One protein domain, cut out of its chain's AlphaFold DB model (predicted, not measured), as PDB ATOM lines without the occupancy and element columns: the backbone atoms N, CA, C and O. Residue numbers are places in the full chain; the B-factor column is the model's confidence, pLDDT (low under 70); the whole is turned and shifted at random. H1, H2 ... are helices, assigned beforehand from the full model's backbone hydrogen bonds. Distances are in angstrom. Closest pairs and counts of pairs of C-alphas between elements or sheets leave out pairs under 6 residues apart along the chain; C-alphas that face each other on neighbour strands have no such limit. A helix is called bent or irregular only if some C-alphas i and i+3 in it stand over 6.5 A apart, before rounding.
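What this domain is: This is residues 198 to 243 of the 243 residues of an uncharacterized protein of Helianthus annuus (UniProt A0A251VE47). Three helices make a loose open frame: H3 is kinked into an L, one limb of it packs side by side with H1, and H2 is across the frame from them. The printed part has 46 residues, with named helices H1, H2, H3 in that order and no named strand: all helix. It is compact, with a radius of gyration of the C-alphas of 10.1 A and spans of 26 by 18 by 18 A.

How they stand to each other: H1, residues 198 to 205, is apart from H2, residues 211 to 220. H3, residues 224 to 239, touches H1 with its residues 230 to 237 alone; the closest C-alphas, of Leu 203 and His 233, are 6.6 A apart. Their lines have a shallow tilt of 18 degrees, the same way. H2 and H3 are close but not clearly touching: their closest C-alphas, of Met 220 and Tyr 226, are 7.5 A apart. Every O i to N i+4 pair is within hydrogen-bond range in H1 and H2, and 10 of 12 in H3.

Where its parts are: H1 begins at C-alpha 198 (245.853, 174.319, 233.446). H2 is 14.7 A long. H3, 20.1 A, is irregular, with C-alphas 229 and 232 8.4 A apart and a kink of 79 degrees near residue 231; it ends at C-alpha 239 (231.093, 185.315, 224.781).

The domain as a whole: The farthest C-alphas, of Ser 225 and Asp 243, are 27.8 A apart. The printed part has no cut, and both links are tight. Residues 198, 209 and 242 to 243 have pLDDT under 70.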
ATOM      1  N   TRP A 198     247.059 175.039 233.035       69.50
ATOM      2  CA  TRP A 198     245.853 174.319 233.446       69.50
ATOM      3  C   TRP A 198     244.650 175.241 233.593       69.50
ATOM      4  O   TRP A 198     243.531 174.832 233.307       69.50
ATOM      5  N   ASN A 199     244.866 176.507 233.954       76.50
ATOM      6  CA  ASN A 199     243.783 177.480 234.051       76.50
ATOM      7  C   ASN A 199     243.183 177.794 232.683       76.50
ATOM      8  O   ASN A 199     241.969 177.931 232.565       76.50
ATOM      9  N   ILE A 200     244.011 177.840 231.638       75.38
ATOM     10  CA  ILE A 200     243.553 178.012 230.260       75.38
ATOM     11  C   ILE A 200     242.769 176.776 229.810       75.38
ATOM     12  O   ILE A 200     241.689 176.925 229.243       75.38
ATOM     13  N   LEU A 201     243.253 175.566 230.108       74.06
ATOM     14  CA  LEU A 201     242.542 174.325 229.765       74.06
ATOM     15  C   LEU A 201     241.203 174.201 230.502       74.06
ATOM     16  O   LEU A 201     240.204 173.801 229.903       74.06
ATOM     17  N   ILE A 202     241.165 174.561 231.786       75.25
ATOM     18  CA  ILE A 202     239.940 174.591 232.590       75.25
ATOM     19  C   ILE A 202     238.956 175.597 231.986       75.25
ATOM     20  O   ILE A 202     237.810 175.237 231.742       75.25
ATOM     21  N   LEU A 203     239.394 176.821 231.671       75.94
ATOM     22  CA  LEU A 203     238.541 177.835 231.039       75.94
ATOM     23  C   LEU A 203     238.018 177.384 229.669       75.94
ATOM     24  O   LEU A 203     236.847 177.588 229.367       75.94
ATOM     25  N   GLN A 204     238.846 176.726 228.857       76.38
ATOM     26  CA  GLN A 204     238.436 176.200 227.551       76.38
ATOM     27  C   GLN A 204     237.421 175.057 227.674       76.38
ATOM     28  O   GLN A 204     236.427 175.037 226.948       76.38
ATOM     29  N   SER A 205     237.648 174.126 228.602       71.19
ATOM     30  CA  SER A 205     236.805 172.938 228.802       71.19
ATOM     31  C   SER A 205     235.536 173.193 229.617       71.19
ATOM     32  O   SER A 205     234.629 172.358 229.599       71.19
ATOM     33  N   MET A 206     235.440 174.330 230.312       72.25
ATOM     34  CA  MET A 206     234.263 174.694 231.098       72.25
ATOM     35  C   MET A 206     233.004 174.710 230.215       72.25
ATOM     36  O   MET A 206     233.032 175.153 229.070       72.25
ATOM     37  N   SER A 207     231.876 174.230 230.727       71.38
ATOM     38  CA  SER A 207     230.588 174.315 230.032       71.38
ATOM     39  C   SER A 207     229.520 174.714 231.033       71.38
ATOM     40  O   SER A 207     229.448 174.097 232.090       71.38
ATOM     41  N   PHE A 208     228.701 175.709 230.708       70.62
ATOM     42  CA  PHE A 208     227.661 176.214 231.605       70.62
ATOM     43  C   PHE A 208     226.366 175.460 231.339       70.62
ATOM     44  O   PHE A 208     225.564 175.858 230.498       70.62
ATOM     45  N   LYS A 209     226.198 174.319 232.008       69.00
ATOM     46  CA  LYS A 209     224.992 173.490 231.865       69.00
ATOM     47  C   LYS A 209     224.020 173.735 233.009       69.00
ATOM     48  O   LYS A 209     222.812 173.632 232.812       69.00
ATOM     49  N   GLU A 210     224.540 174.097 234.178       72.62
ATOM     50  CA  GLU A 210     223.755 174.353 235.377       72.62
ATOM     51  C   GLU A 210     224.168 175.659 236.062       72.62
ATOM     52  O   GLU A 210     225.285 176.155 235.923       72.62
ATOM     53  N   PHE A 211     223.271 176.210 236.884       74.00
ATOM     54  CA  PHE A 211     223.528 177.442 237.639       74.00
ATOM     55  C   PHE A 211     224.764 177.343 238.555       74.00
ATOM     56  O   PHE A 211     225.457 178.335 238.793       74.00
ATOM     57  N   ASN A 212     225.070 176.141 239.047       72.06
ATOM     58  CA  ASN A 212     226.250 175.898 239.873       72.06
ATOM     59  C   ASN A 212     227.567 176.096 239.106       72.06
ATOM     60  O   ASN A 212     228.553 176.498 239.725       72.06
ATOM     61  N   ASP A 213     227.584 175.894 237.787       71.94
ATOM     62  CA  ASP A 213     228.770 176.131 236.955       71.94
ATOM     63  C   ASP A 213     229.091 177.631 236.895       71.94
ATOM     64  O   ASP A 213     230.236 178.041 237.090       71.94
ATOM     65  N   CYS A 214     228.060 178.471 236.741       73.81
ATOM     66  CA  CYS A 214     228.192 179.930 236.795       73.81
ATOM     67  C   CYS A 214     228.692 180.399 238.166       73.81
ATOM     68  O   CYS A 214     229.532 181.293 238.260       73.81
ATOM     69  N   LYS A 215     228.200 179.775 239.243       79.19
ATOM     70  CA  LYS A 215     228.638 180.088 240.606       79.19
ATOM     71  C   LYS A 215     230.108 179.723 240.830       79.19
ATOM     72  O   LYS A 215     230.822 180.492 241.462       79.19
ATOM     73  N   ALA A 216     230.565 178.588 240.302       77.75
ATOM     74  CA  ALA A 216     231.967 178.191 240.383       77.75
ATOM     75  C   ALA A 216     232.882 179.180 239.644       77.75
ATOM     76  O   ALA A 216     233.919 179.560 240.185       77.75
ATOM     77  N   LEU A 217     232.471 179.657 238.460       80.50
ATOM     78  CA  LEU A 217     233.208 180.703 237.750       80.50
ATOM     79  C   LEU A 217     233.256 182.003 238.562       80.50
ATOM     80  O   LEU A 217     234.322 182.590 238.684       80.50
ATOM     81  N   LEU A 218     232.139 182.434 239.155       81.81
ATOM     82  CA  LEU A 218     232.114 183.647 239.979       81.81
ATOM     83  C   LEU A 218     233.103 183.577 241.147       81.81
ATOM     84  O   LEU A 218     233.809 184.549 241.373       81.81
ATOM     85  N   VAL A 219     233.212 182.425 241.817       83.75
ATOM     86  CA  VAL A 219     234.207 182.210 242.883       83.75
ATOM     87  C   VAL A 219     235.636 182.327 242.344       83.75
ATOM     88  O   VAL A 219     236.490 182.919 242.993       83.75
ATOM     89  N   MET A 220     235.911 181.818 241.139       78.56
ATOM     90  CA  MET A 220     237.230 181.984 240.511       78.56
ATOM     91  C   MET A 220     237.537 183.446 240.151       78.56
ATOM     92  O   MET A 220     238.695 183.852 240.175       78.56
ATOM     93  N   LEU A 221     236.515 184.238 239.817       83.44
ATOM     94  CA  LEU A 221     236.658 185.658 239.479       83.44
ATOM     95  C   LEU A 221     236.863 186.562 240.707       83.44
ATOM     96  O   LEU A 221     237.165 187.740 240.530       83.44
ATOM     97  N   GLU A 222     236.722 186.041 241.929       85.50
ATOM     98  CA  GLU A 222     237.042 186.786 243.155       85.50
ATOM     99  C   GLU A 222     238.556 187.019 243.316       85.50
ATOM    100  O   GLU A 222     238.970 187.955 244.000       85.50
ATOM    101  N   ASP A 223     239.394 186.209 242.660       84.88
ATOM    102  CA  ASP A 223     240.844 186.386 242.649       84.88
ATOM    103  C   ASP A 223     241.268 187.386 241.556       84.88
ATOM    104  O   ASP A 223     241.373 187.058 240.371       84.88
ATOM    105  N   GLU A 224     241.566 188.625 241.959       83.25
ATOM    106  CA  GLU A 224     242.027 189.682 241.046       83.25
ATOM    107  C   GLU A 224     243.287 189.295 240.256       83.25
ATOM    108  O   GLU A 224     243.445 189.694 239.097       83.25
ATOM    109  N   SER A 225     244.186 188.506 240.852       80.12
ATOM    110  CA  SER A 225     245.423 188.075 240.197       80.12
ATOM    111  C   SER A 225     245.143 187.042 239.105       80.12
ATOM    112  O   SER A 225     245.726 187.108 238.016       80.12
ATOM    113  N   TYR A 226     244.179 186.154 239.354       81.25
ATOM    114  CA  TYR A 226     243.671 185.195 238.383       81.25
ATOM    115  C   TYR A 226     243.005 185.907 237.201       81.25
ATOM    116  O   TYR A 226     243.351 185.660 236.041       81.25
ATOM    117  N   VAL A 227     242.096 186.844 237.488       83.88
ATOM    118  CA  VAL A 227     241.364 187.608 236.465       83.88
ATOM    119  C   VAL A 227     242.323 188.406 235.588       83.88
ATOM    120  O   VAL A 227     242.200 188.388 234.362       83.88
ATOM    121  N   ALA A 228     243.311 189.070 236.188       82.12
ATOM    122  CA  ALA A 228     244.311 189.824 235.441       82.12
ATOM    123  C   ALA A 228     245.128 188.925 234.502       82.12
ATOM    124  O   ALA A 228     245.394 189.309 233.361       82.12
ATOM    125  N   LYS A 229     245.497 187.722 234.960       83.31
ATOM    126  CA  LYS A 229     246.332 186.788 234.199       83.31
ATOM    127  C   LYS A 229     245.582 186.115 233.043       83.31
ATOM    128  O   LYS A 229     246.170 185.931 231.979       83.31
ATOM    129  N   TYR A 230     244.301 185.782 233.214       84.56
ATOM    130  CA  TYR A 230     243.534 184.988 232.238       84.56
ATOM    131  C   TYR A 230     242.396 185.743 231.545       84.56
ATOM    132  O   TYR A 230     241.572 185.123 230.870       84.56
ATOM    133  N   ARG A 231     242.371 187.078 231.653       85.25
ATOM    134  CA  ARG A 231     241.317 187.960 231.120       85.25
ATOM    135  C   ARG A 231     240.832 187.593 229.717       85.25
ATOM    136  O   ARG A 231     239.634 187.516 229.497       85.25
ATOM    137  N   TYR A 232     241.752 187.349 228.783       84.75
ATOM    138  CA  TYR A 232     241.418 187.016 227.394       84.75
ATOM    139  C   TYR A 232     240.603 185.719 227.270       84.75
ATOM    140  O   TYR A 232     239.618 185.668 226.538       84.75
ATOM    141  N   HIS A 233     240.988 184.676 228.009       81.50
ATOM    142  CA  HIS A 233     240.290 183.391 227.987       81.50
ATOM    143  C   HIS A 233     238.940 183.464 228.697       81.50
ATOM    144  O   HIS A 233     237.980 182.854 228.236       81.50
ATOM    145  N   ILE A 234     238.859 184.246 229.774       84.62
ATOM    146  CA  ILE A 234     237.606 184.531 230.478       84.62
ATOM    147  C   ILE A 234     236.623 185.259 229.547       84.62
ATOM    148  O   ILE A 234     235.473 184.844 229.449       84.62
ATOM    149  N   ASP A 235     237.074 186.282 228.810       84.06
ATOM    150  CA  ASP A 235     236.242 187.028 227.850       84.06
ATOM    151  C   ASP A 235     235.715 186.131 226.724       84.06
ATOM    152  O   ASP A 235     234.526 186.166 226.411       84.06
ATOM    153  N   ILE A 236     236.572 185.291 226.125       83.44
ATOM    154  CA  ILE A 236     236.127 184.292 225.135       83.44
ATOM    155  C   ILE A 236     235.039 183.416 225.743       83.44
ATOM    156  O   ILE A 236     234.008 183.186 225.115       83.44
ATOM    157  N   LYS A 237     235.248 182.971 226.983       81.88
ATOM    158  CA  LYS A 237     234.337 182.035 227.620       81.88
ATOM    159  C   LYS A 237     232.980 182.646 227.955       81.88
ATOM    160  O   LYS A 237     231.967 181.974 227.798       81.88
ATOM    161  N   PHE A 238     232.946 183.916 228.349       83.44
ATOM    162  CA  PHE A 238     231.698 184.660 228.513       83.44
ATOM    163  C   PHE A 238     230.983 184.914 227.186       83.44
ATOM    164  O   PHE A 238     229.758 184.853 227.148       83.44
ATOM    165  N   ASN A 239     231.714 185.162 226.097       81.56
ATOM    166  CA  ASN A 239     231.093 185.315 224.781       81.56
ATOM    167  C   ASN A 239     230.443 184.004 224.307       81.56
ATOM    168  O   ASN A 239     229.323 184.040 223.813       81.56
ATOM    169  N   GLU A 240     231.074 182.851 224.558       80.19
ATOM    170  CA  GLU A 240     230.475 181.527 224.305       80.19
ATOM    171  C   GLU A 240     229.205 181.248 225.136       80.19
ATOM    172  O   GLU A 240     228.467 180.329 224.805       80.19
ATOM    173  N   MET A 241     228.945 181.991 226.221       72.88
ATOM    174  CA  MET A 241     227.709 181.857 227.012       72.88
ATOM    175  C   MET A 241     226.526 182.641 226.439       72.88
ATOM    176  O   MET A 241     225.391 182.408 226.861       72.88
ATOM    177  N   ILE A 242     226.793 183.643 225.599       65.62
ATOM    178  CA  ILE A 242     225.767 184.551 225.067       65.62
ATOM    179  C   ILE A 242     225.125 183.981 223.788       65.62
ATOM    180  O   ILE A 242     223.998 184.370 223.471       65.62
ATOM    181  N   ASP A 243     225.797 183.043 223.115       53.06
ATOM    182  CA  ASP A 243     225.304 182.294 221.946       53.06
ATOM    183  C   ASP A 243     224.583 180.987 222.336       53.06
ATOM    184  O   ASP A 243     223.567 180.658 221.673       53.06
TER     185      ASP A 243